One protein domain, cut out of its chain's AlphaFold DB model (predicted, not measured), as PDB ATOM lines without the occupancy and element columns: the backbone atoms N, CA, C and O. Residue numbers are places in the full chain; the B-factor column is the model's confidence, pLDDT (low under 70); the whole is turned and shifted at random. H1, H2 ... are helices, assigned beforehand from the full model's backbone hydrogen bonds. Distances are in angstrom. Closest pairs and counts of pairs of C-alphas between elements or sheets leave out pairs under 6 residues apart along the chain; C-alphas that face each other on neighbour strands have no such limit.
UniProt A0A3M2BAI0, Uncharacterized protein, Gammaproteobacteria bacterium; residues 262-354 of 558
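What this domain is: This is residues 262 to 354 of the 558 residues of an uncharacterized protein of Gammaproteobacteria bacterium (UniProt A0A3M2BAI0). One long straight helix, H2, makes most of the length of a rod, with H1 folded back along its first part as a hairpin and a cluster of three helices at its other end. In that cluster H4 and H5 pack on the second half of H2, H5 side by side with it, and short H3 lies near their ends; H1 is well away from the cluster. The printed part has 93 residues with five named helices, H1 to H5 in order, and no named strand; the class is all helix. It is extended, with a radius of gyration of the C-alphas of 19.9 A and spans of 65 by 20 by 16 A.

How they stand to each other: H1, residues 265 to 274, and H2, residues 280 to 318, form a helical hairpin at a shallow tilt of 16 degrees, opposite ways. They touch through residues 283 to 294 of H2 alone; the closest C-alphas, of Val 269 and Lys 287, are 5.6 A apart. H3, residues 323 to 329, is close to H2 but not clearly touching, with C-alphas 316 and 323 6.9 A apart. H4, residues 331 to 335, touches H2 at residues 305 to 312 alone, closest at C-alphas 308 and 333, 5.4 A. H5, residues 339 to 353, touches H2 at residues 309 to 317 alone, at a shallow tilt of 6 degrees, the same way; the closest C-alphas, of Ala 313 and Leu 345, are 6.4 A apart. H3 and H5 only just touch, with 3 pairs of C-alphas within 8 A, closest at Leu 323 and Glu 349, 6.8 A. H1 is apart from H3, H4 and H5. In the five helices every O i to N i+4 pair is within hydrogen-bond range.

Where its parts are: H1 begins at C-alpha 265 (-34.201, 27.951, 14.808) and is 14.4 A long. H2 runs 56.1 A to C-alpha 318 (-65.675, 51.075, 19.266). H3 is 9.8 A, H4 6.1 A and H5 21.1 A long, H5 ending at C-alpha 353 (-69.558, 49.620, 5.504).

The domain as a whole: The two C-alphas farthest apart, of Asn 278 and Lys 354, are 65.8 A apart. The printed part has no cut, and its four links between helices are tight. The mean pLDDT of the printed part is 89.5, and no printed residue is under 70.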
ATOM      1  N   PRO A 262     -30.689  35.288  13.368       91.94
ATOM      2  CA  PRO A 262     -31.839  35.791  14.098       91.94
ATOM      3  C   PRO A 262     -33.121  35.142  13.561       91.94
ATOM      4  O   PRO A 262     -33.407  35.209  12.370       91.94
ATOM      5  N   TRP A 263     -33.922  34.562  14.458       89.38
ATOM      6  CA  TRP A 263     -35.256  34.004  14.162       89.38
ATOM      7  C   TRP A 263     -35.306  32.729  13.316       89.38
ATOM      8  O   TRP A 263     -36.402  32.289  12.973       89.38
ATOM      9  N   ASP A 264     -34.166  32.105  13.044       94.69
ATOM     10  CA  ASP A 264     -34.091  30.850  12.299       94.69
ATOM     11  C   ASP A 264     -33.606  29.722  13.217       94.69
ATOM     12  O   ASP A 264     -32.406  29.505  13.375       94.69
ATOM     13  N   LEU A 265     -34.543  29.023  13.868       94.44
ATOM     14  CA  LEU A 265     -34.201  27.951  14.808       94.44
ATOM     15  C   LEU A 265     -33.438  26.807  14.126       94.44
ATOM     16  O   LEU A 265     -32.563  26.209  14.747       94.44
ATOM     17  N   GLU A 266     -33.753  26.497  12.868       95.50
ATOM     18  CA  GLU A 266     -33.096  25.414  12.139       95.50
ATOM     19  C   GLU A 266     -31.630  25.763  11.876       95.50
ATOM     20  O   GLU A 266     -30.741  24.989  12.239       95.50
ATOM     21  N   ALA A 267     -31.364  26.974  11.373       95.62
ATOM     22  CA  ALA A 267     -30.001  27.464  11.189       95.62
ATOM     23  C   ALA A 267     -29.244  27.605  12.520       95.62
ATOM     24  O   ALA A 267     -28.063  27.269  12.595       95.62
ATOM     25  N   GLN A 268     -29.911  28.044  13.594       94.88
ATOM     26  CA  GLN A 268     -29.309  28.123  14.929       94.88
ATOM     27  C   GLN A 268     -28.898  26.740  15.463       94.88
ATOM     28  O   GLN A 268     -27.798  26.578  15.995       94.88
ATOM     29  N   VAL A 269     -29.762  25.730  15.324       94.31
ATOM     30  CA  VAL A 269     -29.476  24.352  15.757       94.31
ATOM     31  C   VAL A 269     -28.361  23.731  14.916       94.31
ATOM     32  O   VAL A 269     -27.520  23.015  15.465       94.31
ATOM     33  N   GLU A 270     -28.313  24.019  13.616       94.12
ATOM     34  CA  GLU A 270     -27.236  23.551  12.744       94.12
ATOM     35  C   GLU A 270     -25.898  24.225  13.084       94.12
ATOM     36  O   GLU A 270     -24.884  23.544  13.248       94.12
ATOM     37  N   ALA A 271     -25.895  25.538  13.337       93.50
ATOM     38  CA  ALA A 271     -24.716  26.254  13.825       93.50
ATOM     39  C   ALA A 271     -24.211  25.682  15.163       93.50
ATOM     40  O   ALA A 271     -23.005  25.493  15.347       93.50
ATOM     41  N   ALA A 272     -25.117  25.317  16.079       92.69
ATOM     42  CA  ALA A 272     -24.760  24.681  17.349       92.69
ATOM     43  C   ALA A 272     -24.069  23.316  17.173       92.69
ATOM     44  O   ALA A 272     -23.205  22.965  17.980       92.69
ATOM     45  N   ARG A 273     -24.410  22.549  16.126       91.06
ATOM     46  CA  ARG A 273     -23.729  21.279  15.798       91.06
ATOM     47  C   ARG A 273     -22.291  21.507  15.324       91.06
ATOM     48  O   ARG A 273     -21.424  20.695  15.628       91.06
ATOM     49  N   GLY A 274     -22.030  22.610  14.619       87.50
ATOM     50  CA  GLY A 274     -20.717  22.915  14.040       87.50
ATOM     51  C   GLY A 274     -19.675  23.490  15.011       87.50
ATOM     52  O   GLY A 274     -18.481  23.412  14.732       87.50
ATOM     53  N   LEU A 275     -20.087  24.062  16.148       79.56
ATOM     54  CA  LEU A 275     -19.213  24.908  16.978       79.56
ATOM     55  C   LEU A 275     -18.322  24.174  17.997       79.56
ATOM     56  O   LEU A 275     -17.364  24.771  18.488       79.56
ATOM     57  N   PHE A 276     -18.595  22.905  18.336       77.88
ATOM     58  CA  PHE A 276     -17.986  22.275  19.528       77.88
ATOM     59  C   PHE A 276     -17.342  20.899  19.316       77.88
ATOM     60  O   PHE A 276     -17.093  20.187  20.288       77.88
ATOM     61  N   GLY A 277     -17.035  20.513  18.073       81.25
ATOM     62  CA  GLY A 277     -16.325  19.259  17.784       81.25
ATOM     63  C   GLY A 277     -16.991  18.035  18.436       81.25
ATOM     64  O   GLY A 277     -18.153  17.756  18.159       81.25
ATOM     65  N   ASN A 278     -16.267  17.334  19.321       85.56
ATOM     66  CA  ASN A 278     -16.732  16.116  20.008       85.56
ATOM     67  C   ASN A 278     -17.427  16.358  21.369       85.56
ATOM     68  O   ASN A 278     -17.795  15.387  22.032       85.56
ATOM     69  N   ASP A 279     -17.612  17.604  21.825       91.12
ATOM     70  CA  ASP A 279     -18.297  17.885  23.101       91.12
ATOM     71  C   ASP A 279     -19.826  17.837  22.935       91.12
ATOM     72  O   ASP A 279     -20.518  18.855  22.871       91.12
ATOM     73  N   VAL A 280     -20.356  16.614  22.843       92.19
ATOM     74  CA  VAL A 280     -21.793  16.340  22.659       92.19
ATOM     75  C   VAL A 280     -22.630  16.984  23.769       92.19
ATOM     76  O   VAL A 280     -23.698  17.539  23.517       92.19
ATOM     77  N   LYS A 281     -22.114  16.974  25.001       91.81
ATOM     78  CA  LYS A 281     -22.788  17.530  26.177       91.81
ATOM     79  C   LYS A 281     -22.964  19.043  26.087       91.81
ATOM     80  O   LYS A 281     -23.998  19.549  26.523       91.81
ATOM     81  N   LEU A 282     -21.969  19.769  25.582       92.50
ATOM     82  CA  LEU A 282     -22.082  21.208  25.344       92.50
ATOM     83  C   LEU A 282     -23.022  21.503  24.170       92.50
ATOM     84  O   LEU A 282     -23.871  22.386  24.279       92.50
ATOM     85  N   GLN A 283     -22.925  20.740  23.076       93.25
ATOM     86  CA  GLN A 283     -23.813  20.909  21.920       93.25
ATOM     87  C   GLN A 283     -25.287  20.769  22.298       93.25
ATOM     88  O   GLN A 283     -26.108  21.592  21.896       93.25
ATOM     89  N   ASP A 284     -25.632  19.733  23.058       93.75
ATOM     90  CA  ASP A 284     -27.019  19.482  23.443       93.75
ATOM     91  C   ASP A 284     -27.550  20.559  24.391       93.75
ATOM     92  O   ASP A 284     -28.696  20.990  24.247       93.75
ATOM     93  N   GLU A 285     -26.709  21.075  25.288       94.56
ATOM     94  CA  GLU A 285     -27.077  22.193  26.158       94.56
ATOM     95  C   GLU A 285     -27.319  23.486  25.362       94.56
ATOM     96  O   GLU A 285     -28.323  24.169  25.584       94.56
ATOM     97  N   VAL A 286     -26.466  23.793  24.379       96.25
ATOM     98  CA  VAL A 286     -26.652  24.941  23.474       96.25
ATOM     99  C   VAL A 286     -27.951  24.801  22.675       96.25
ATOM    100  O   VAL A 286     -28.758  25.729  22.658       96.25
ATOM    101  N   LYS A 287     -28.212  23.636  22.066       94.56
ATOM    102  CA  LYS A 287     -29.458  23.371  21.315       94.56
ATOM    103  C   LYS A 287     -30.700  23.517  22.193       94.56
ATOM    104  O   LYS A 287     -31.694  24.108  21.766       94.56
ATOM    105  N   ARG A 288     -30.651  22.981  23.417       95.75
ATOM    106  CA  ARG A 288     -31.745  23.063  24.390       95.75
ATOM    107  C   ARG A 288     -32.068  24.519  24.715       95.75
ATOM    108  O   ARG A 288     -33.232  24.912  24.645       95.75
ATOM    109  N   ARG A 289     -31.047  25.324  25.019       94.94
ATOM    110  CA  ARG A 289     -31.198  26.755  25.328       94.94
ATOM    111  C   ARG A 289     -31.704  27.560  24.133       94.94
ATOM    112  O   ARG A 289     -32.668  28.300  24.297       94.94
ATOM    113  N   LEU A 290     -31.149  27.350  22.936       95.88
ATOM    114  CA  LEU A 290     -31.631  27.989  21.703       95.88
ATOM    115  C   LEU A 290     -33.119  27.714  21.465       95.88
ATOM    116  O   LEU A 290     -33.888  28.633  21.197       95.88
ATOM    117  N   THR A 291     -33.542  26.459  21.624       94.06
ATOM    118  CA  THR A 291     -34.946  26.056  21.449       94.06
ATOM    119  C   THR A 291     -35.867  26.735  22.465       94.06
ATOM    120  O   THR A 291     -36.950  27.209  22.110       94.06
ATOM    121  N   LEU A 292     -35.440  26.793  23.729       93.00
ATOM    122  CA  LEU A 292     -36.193  27.428  24.808       93.00
ATOM    123  C   LEU A 292     -36.342  28.936  24.576       93.00
ATOM    124  O   LEU A 292     -37.452  29.460  24.655       93.00
ATOM    125  N   GLU A 293     -35.251  29.621  24.239       91.31
ATOM    126  CA  GLU A 293     -35.268  31.056  23.947       91.31
ATOM    127  C   GLU A 293     -36.089  31.374  22.698       91.31
ATOM    128  O   GLU A 293     -36.921  32.276  22.733       91.31
ATOM    129  N   TYR A 294     -35.938  30.594  21.624       94.12
ATOM    130  CA  TYR A 294     -36.746  30.753  20.416       94.12
ATOM    131  C   TYR A 294     -38.241  30.613  20.710       94.12
ATOM    132  O   TYR A 294     -39.043  31.421  20.246       94.12
ATOM    133  N   THR A 295     -38.621  29.602  21.497       91.12
ATOM    134  CA  THR A 295     -40.020  29.388  21.887       91.12
ATOM    135  C   THR A 295     -40.537  30.574  22.690       91.12
ATOM    136  O   THR A 295     -41.599  31.104  22.369       91.12
ATOM    137  N   ARG A 296     -39.761  31.049  23.672       89.44
ATOM    138  CA  ARG A 296     -40.104  32.226  24.478       89.44
ATOM    139  C   ARG A 296     -40.302  33.468  23.612       89.44
ATOM    140  O   ARG A 296     -41.323  34.140  23.738       89.44
ATOM    141  N   ASP A 297     -39.364  33.760  22.716       89.69
ATOM    142  CA  ASP A 297     -39.452  34.945  21.866       89.69
ATOM    143  C   ASP A 297     -40.601  34.839  20.853       89.69
ATOM    144  O   ASP A 297     -41.284  35.826  20.571       89.69
ATOM    145  N   LYS A 298     -40.839  33.642  20.298       90.94
ATOM    146  CA  LYS A 298     -41.974  33.372  19.410       90.94
ATOM    147  C   LYS A 298     -43.289  33.641  20.133       90.94
ATOM    148  O   LYS A 298     -44.138  34.340  19.589       90.94
ATOM    149  N   THR A 299     -43.440  33.138  21.352       85.62
ATOM    150  CA  THR A 299     -44.646  33.352  22.150       85.62
ATOM    151  C   THR A 299     -44.836  34.823  22.514       85.62
ATOM    152  O   THR A 299     -45.924  35.355  22.303       85.62
ATOM    153  N   ALA A 300     -43.779  35.519  22.943       86.25
ATOM    154  CA  ALA A 300     -43.834  36.957  23.216       86.25
ATOM    155  C   ALA A 300     -44.243  37.771  21.972       86.25
ATOM    156  O   ALA A 300     -44.991  38.744  22.068       86.25
ATOM    157  N   ARG A 301     -43.796  37.359  20.779       87.31
ATOM    158  CA  ARG A 301     -44.211  37.966  19.506       87.31
ATOM    159  C   ARG A 301     -45.655  37.668  19.151       87.31
ATOM    160  O   ARG A 301     -46.367  38.578  18.752       87.31
ATOM    161  N   GLU A 302     -46.092  36.420  19.272       87.62
ATOM    162  CA  GLU A 302     -47.486  36.042  19.025       87.62
ATOM    163  C   GLU A 302     -48.434  36.811  19.950       87.62
ATOM    164  O   GLU A 302     -49.473  37.297  19.504       87.62
ATOM    165  N   GLU A 303     -48.042  37.001  21.209       83.56
ATOM    166  CA  GLU A 303     -48.763  37.825  22.171       83.56
ATOM    167  C   GLU A 303     -48.747  39.312  21.803       83.56
ATOM    168  O   GLU A 303     -49.806  39.936  21.756       83.56
ATOM    169  N   GLY A 304     -47.589  39.867  21.439       87.38
ATOM    170  CA  GLY A 304     -47.501  41.238  20.933       87.38
ATOM    171  C   GLY A 304     -48.359  41.464  19.681       87.38
ATOM    172  O   GLY A 304     -49.040  42.483  19.568       87.38
ATOM    173  N   ASN A 305     -48.389  40.496  18.761       89.06
ATOM    174  CA  ASN A 305     -49.224  40.524  17.560       89.06
ATOM    175  C   ASN A 305     -50.714  40.415  17.909       89.06
ATOM    176  O   ASN A 305     -51.547  41.052  17.263       89.06
ATOM    177  N   ARG A 306     -51.071  39.603  18.914       86.00
ATOM    178  CA  ARG A 306     -52.442  39.485  19.429       86.00
ATOM    179  C   ARG A 306     -52.915  40.806  20.032       86.00
ATOM    180  O   ARG A 306     -53.964  41.289  19.621       86.00
ATOM    181  N   LEU A 307     -52.129  41.412  20.918       80.12
ATOM    182  CA  LEU A 307     -52.461  42.689  21.558       80.12
ATOM    183  C   LEU A 307     -52.570  43.830  20.539       80.12
ATOM    184  O   LEU A 307     -53.494  44.643  20.609       80.12
ATOM    185  N   ALA A 308     -51.668  43.871  19.550       88.31
ATOM    186  CA  ALA A 308     -51.756  44.823  18.442       88.31
ATOM    187  C   ALA A 308     -53.052  44.627  17.640       88.31
ATOM    188  O   ALA A 308     -53.756  45.593  17.350       88.31
ATOM    189  N   TYR A 309     -53.404  43.377  17.319       89.81
ATOM    190  CA  TYR A 309     -54.661  43.057  16.645       89.81
ATOM    191  C   TYR A 309     -55.886  43.496  17.453       89.81
ATOM    192  O   TYR A 309     -56.762  44.149  16.893       89.81
ATOM    193  N   GLU A 310     -55.947  43.163  18.743       79.38
ATOM    194  CA  GLU A 310     -57.061  43.510  19.634       79.38
ATOM    195  C   GLU A 310     -57.222  45.027  19.748       79.38
ATOM    196  O   GLU A 310     -58.302  45.549  19.488       79.38
ATOM    197  N   THR A 311     -56.125  45.751  19.978       81.62
ATOM    198  CA  THR A 311     -56.128  47.221  20.050       81.62
ATOM    199  C   THR A 311     -56.653  47.856  18.761       81.62
ATOM    200  O   THR A 311     -57.468  48.784  18.791       81.62
ATOM    201  N   LEU A 312     -56.199  47.371  17.601       87.38
ATOM    202  CA  LEU A 312     -56.645  47.882  16.305       87.38
ATOM    203  C   LEU A 312     -58.111  47.528  16.034       87.38
ATOM    204  O   LEU A 312     -58.870  48.386  15.581       87.38
ATOM    205  N   ALA A 313     -58.525  46.298  16.342       82.62
ATOM    206  CA  ALA A 313     -59.907  45.859  16.204       82.62
ATOM    207  C   ALA A 313     -60.844  46.701  17.085       82.62
ATOM    208  O   ALA A 313     -61.867  47.179  16.594       82.62
ATOM    209  N   ASP A 314     -60.468  46.970  18.334       78.00
ATOM    210  CA  ASP A 314     -61.238  47.802  19.259       78.00
ATOM    211  C   ASP A 314     -61.375  49.237  18.754       78.00
ATOM    212  O   ASP A 314     -62.473  49.793  18.756       78.00
ATOM    213  N   ARG A 315     -60.305  49.839  18.223       82.19
ATOM    214  CA  ARG A 315     -60.388  51.167  17.589       82.19
ATOM    215  C   ARG A 315     -61.320  51.168  16.371       82.19
ATOM    216  O   ARG A 315     -62.082  52.117  16.177       82.19
ATOM    217  N   MET A 316     -61.315  50.112  15.559       82.62
ATOM    218  CA  MET A 316     -62.230  50.008  14.413       82.62
ATOM    219  C   MET A 316     -63.689  49.835  14.834       82.62
ATOM    220  O   MET A 316     -64.578  50.423  14.207       82.62
ATOM    221  N   MET A 317     -63.932  49.015  15.859       76.38
ATOM    222  CA  MET A 317     -65.271  48.639  16.311       76.38
ATOM    223  C   MET A 317     -65.891  49.700  17.221       76.38
ATOM    224  O   MET A 317     -67.014  50.123  16.967       76.38
ATOM    225  N   LEU A 318     -65.169  50.152  18.246       74.50
ATOM    226  CA  LEU A 318     -65.675  51.075  19.266       74.50
ATOM    227  C   LEU A 318     -65.578  52.535  18.827       74.50
ATOM    228  O   LEU A 318     -66.502  53.311  19.053       74.50
ATOM    229  N   GLN A 319     -64.466  52.920  18.196       81.94
ATOM    230  CA  GLN A 319     -64.217  54.319  17.820       81.94
ATOM    231  C   GLN A 319     -64.603  54.619  16.368       81.94
ATOM    232  O   GLN A 319     -64.574  55.770  15.938       81.94
ATOM    233  N   GLY A 320     -64.952  53.595  15.584       83.38
ATOM    234  CA  GLY A 320     -65.353  53.784  14.196       83.38
ATOM    235  C   GLY A 320     -64.219  54.285  13.292       83.38
ATOM    236  O   GLY A 320     -64.485  54.833  12.218       83.38
ATOM    237  N   ILE A 321     -62.951  54.070  13.654       88.44
ATOM    238  CA  ILE A 321     -61.817  54.497  12.822       88.44
ATOM    239  C   ILE A 321     -61.678  53.539  11.618       88.44
ATOM    240  O   ILE A 321     -61.694  52.324  11.817       88.44
ATOM    241  N   PRO A 322     -61.617  54.023  10.360       93.31
ATOM    242  CA  PRO A 322     -61.361  53.173   9.189       93.31
ATOM    243  C   PRO A 322     -59.960  52.544   9.214       93.31
ATOM    244  O   PRO A 322     -59.023  53.143   9.753       93.31
ATOM    245  N   LEU A 323     -59.785  51.379   8.581       93.12
ATOM    246  CA  LEU A 323     -58.505  50.659   8.591       93.12
ATOM    247  C   LEU A 323     -57.397  51.468   7.906       93.12
ATOM    248  O   LEU A 323     -56.265  51.483   8.381       93.12
ATOM    249  N   ASP A 324     -57.727  52.202   6.842       95.56
ATOM    250  CA  ASP A 324     -56.778  53.087   6.155       95.56
ATOM    251  C   ASP A 324     -56.245  54.210   7.057       95.56
ATOM    252  O   ASP A 324     -55.087  54.617   6.932       95.56
ATOM    253  N   THR A 325     -57.062  54.704   7.991       95.19
ATOM    254  CA  THR A 325     -56.631  55.704   8.974       95.19
ATOM    255  C   THR A 325     -55.718  55.068  10.018       95.19
ATOM    256  O   THR A 325     -54.656  55.619  10.306       95.19
ATOM    257  N   LEU A 326     -56.067  53.878  10.521       92.56
ATOM    258  CA  LEU A 326     -55.210  53.138  11.454       92.56
ATOM    259  C   LEU A 326     -53.877  52.740  10.822       92.56
ATOM    260  O   LEU A 326     -52.846  52.838  11.474       92.56
ATOM    261  N   ARG A 327     -53.859  52.388   9.533       96.06
ATOM    262  CA  ARG A 327     -52.627  52.108   8.784       96.06
ATOM    263  C   ARG A 327     -51.673  53.299   8.742       96.06
ATOM    264  O   ARG A 327     -50.462  53.101   8.752       96.06
ATOM    265  N   LYS A 328     -52.207  54.521   8.691       96.25
ATOM    266  CA  LYS A 328     -51.410  55.756   8.709       96.25
ATOM    267  C   LYS A 328     -50.948  56.125  10.117       96.25
ATOM    268  O   LYS A 328     -49.833  56.602  10.271       96.25
ATOM    269  N   GLN A 329     -51.805  55.930  11.117       95.75
ATOM    270  CA  GLN A 329     -51.525  56.314  12.505       95.75
ATOM    271  C   GLN A 329     -50.648  55.296  13.243       95.75
ATOM    272  O   GLN A 329     -49.834  55.685  14.073       95.75
ATOM    273  N   PHE A 330     -50.788  54.011  12.918       95.38
ATOM    274  CA  PHE A 330     -50.145  52.896  13.611       95.38
ATOM    275  C   PHE A 330     -49.495  51.907  12.625       95.38
ATOM    276  O   PHE A 330     -49.841  50.721  12.593       95.38
ATOM    277  N   PRO A 331     -48.550  52.370  11.782       95.75
ATOM    278  CA  PRO A 331     -47.935  51.525  10.761       95.75
ATOM    279  C   PRO A 331     -47.188  50.325  11.362       95.75
ATOM    280  O   PRO A 331     -47.206  49.239  10.782       95.75
ATOM    281  N   GLU A 332     -46.582  50.487  12.543       92.25
ATOM    282  CA  GLU A 332     -45.862  49.411  13.228       92.25
ATOM    283  C   GLU A 332     -46.798  48.303  13.725       92.25
ATOM    284  O   GLU A 332     -46.549  47.130  13.453       92.25
ATOM    285  N   GLU A 333     -47.901  48.652  14.394       91.94
ATOM    286  CA  GLU A 333     -48.903  47.695  14.890       91.94
ATOM    287  C   GLU A 333     -49.510  46.891  13.731       91.94
ATOM    288  O   GLU A 333     -49.665  45.676  13.828       91.94
ATOM    289  N   ILE A 334     -49.763  47.553  12.597       93.69
ATOM    290  CA  ILE A 334     -50.271  46.922  11.372       93.69
ATOM    291  C   ILE A 334     -49.235  45.974  10.758       93.69
ATOM    292  O   ILE A 334     -49.599  44.885  10.317       93.69
ATOM    293  N   SER A 335     -47.953  46.351  10.749       92.06
ATOM    294  CA  SER A 335     -46.874  45.506  10.211       92.06
ATOM    295  C   SER A 335     -46.633  44.225  11.020       92.06
ATOM    296  O   SER A 335     -46.109  43.251  10.486       92.06
ATOM    297  N   ARG A 336     -47.044  44.213  12.295       90.00
ATOM    298  CA  ARG A 336     -46.951  43.053  13.193       90.00
ATOM    299  C   ARG A 336     -48.064  42.028  12.969       90.00
ATOM    300  O   ARG A 336     -47.944  40.888  13.409       90.00
ATOM    301  N   LEU A 337     -49.150  42.403  12.297       89.56
ATOM    302  CA  LEU A 337     -50.288  41.512  12.104       89.56
ATOM    303  C   LEU A 337     -49.948  40.355  11.166       89.56
ATOM    304  O   LEU A 337     -49.361  40.527  10.099       89.56
ATOM    305  N   THR A 338     -50.423  39.165  11.520       90.94
ATOM    306  CA  THR A 338     -50.461  38.042  10.579       90.94
ATOM    307  C   THR A 338     -51.425  38.340   9.427       90.94
ATOM    308  O   THR A 338     -52.389  39.097   9.575       90.94
ATOM    309  N   ALA A 339     -51.233  37.680   8.280       92.81
ATOM    310  CA  ALA A 339     -52.136  37.816   7.132       92.81
ATOM    311  C   ALA A 339     -53.607  37.518   7.499       92.81
ATOM    312  O   ALA A 339     -54.518  38.198   7.028       92.81
ATOM    313  N   ALA A 340     -53.836  36.544   8.387       90.19
ATOM    314  CA  ALA A 340     -55.166  36.210   8.889       90.19
ATOM    315  C   ALA A 340     -55.760  37.332   9.760       90.19
ATOM    316  O   ALA A 340     -56.908  37.723   9.552       90.19
ATOM    317  N   GLN A 341     -54.981  37.889  10.695       88.94
ATOM    318  CA  GLN A 341     -55.406  39.021  11.529       88.94
ATOM    319  C   GLN A 341     -55.735  40.253  10.679       88.94
ATOM    320  O   GLN A 341     -56.800  40.845  10.841       88.94
ATOM    321  N   TYR A 342     -54.882  40.595   9.713       92.94
ATOM    322  CA  TYR A 342     -55.138  41.706   8.798       92.94
ATOM    323  C   TYR A 342     -56.393  41.473   7.939       92.94
ATOM    324  O   TYR A 342     -57.242  42.357   7.809       92.94
ATOM    325  N   SER A 343     -56.578  40.256   7.414       91.31
ATOM    326  CA  SER A 343     -57.794  39.876   6.683       91.31
ATOM    327  C   SER A 343     -59.057  39.990   7.545       91.31
ATOM    328  O   SER A 343     -60.122  40.334   7.026       91.31
ATOM    329  N   ASN A 344     -58.965  39.714   8.848       84.69
ATOM    330  CA  ASN A 344     -60.083  39.894   9.770       84.69
ATOM    331  C   ASN A 344     -60.426  41.376   9.961       84.69
ATOM    332  O   ASN A 344     -61.605  41.718   9.910       84.69
ATOM    333  N   LEU A 345     -59.432  42.265  10.082       89.31
ATOM    334  CA  LEU A 345     -59.679  43.713  10.141       89.31
ATOM    335  C   LEU A 345     -60.365  44.227   8.864       89.31
ATOM    336  O   LEU A 345     -61.354  44.955   8.943       89.31
ATOM    337  N   LEU A 346     -59.930  43.771   7.682       92.81
ATOM    338  CA  LEU A 346     -60.598  44.087   6.409       92.81
ATOM    339  C   LEU A 346     -62.053  43.605   6.368       92.81
ATOM    340  O   LEU A 346     -62.922  44.256   5.783       92.81
ATOM    341  N   LYS A 347     -62.335  42.443   6.965       88.81
ATOM    342  CA  LYS A 347     -63.699  41.926   7.076       88.81
ATOM    343  C   LYS A 347     -64.550  42.815   7.985       88.81
ATOM    344  O   LYS A 347     -65.652  43.174   7.576       88.81
ATOM    345  N   ILE A 348     -64.024  43.215   9.148       83.38
ATOM    346  CA  ILE A 348     -64.685  44.152  10.072       83.38
ATOM    347  C   ILE A 348     -65.027  45.459   9.345       83.38
ATOM    348  O   ILE A 348     -66.166  45.916   9.409       83.38
ATOM    349  N   GLU A 349     -64.089  46.025   8.581       90.00
ATOM    350  CA  GLU A 349     -64.322  47.244   7.793       90.00
ATOM    351  C   GLU A 349     -65.430  47.071   6.745       90.00
ATOM    352  O   GLU A 349     -66.353  47.886   6.672       90.00
ATOM    353  N   LYS A 350     -65.380  45.988   5.956       89.44
ATOM    354  CA  LYS A 350     -66.394  45.686   4.930       89.44
ATOM    355  C   LYS A 350     -67.777  45.495   5.525       89.44
ATOM    356  O   LYS A 350     -68.766  45.943   4.946       89.44
ATOM    357  N   ASP A 351     -67.865  44.777   6.632       82.56
ATOM    358  CA  ASP A 351     -69.141  44.529   7.272       82.56
ATOM    359  C   ASP A 351     -69.691  45.810   7.934       82.56
ATOM    360  O   ASP A 351     -70.893  46.074   7.833       82.56
ATOM    361  N   ARG A 352     -68.827  46.672   8.489       80.62
ATOM    362  CA  ARG A 352     -69.221  48.005   8.974       80.62
ATOM    363  C   ARG A 352     -69.746  48.894   7.849       80.62
ATOM    364  O   ARG A 352     -70.774  49.543   8.016       80.62
ATOM    365  N   ALA A 353     -69.093  48.889   6.686       84.81
ATOM    366  CA  ALA A 353     -69.558  49.620   5.504       84.81
ATOM    367  C   ALA A 353     -70.945  49.149   5.020       84.81
ATOM    368  O   ALA A 353     -71.684  49.918   4.413       84.81
ATOM    369  N   LYS A 354     -71.328  47.901   5.330       86.56
ATOM    370  CA  LYS A 354     -72.667  47.342   5.078       86.56
ATOM    371  C   LYS A 354     -73.680  47.639   6.196       86.56
ATOM    372  O   LYS A 354     -74.785  47.106   6.158       86.56
TER     373      LYS A 354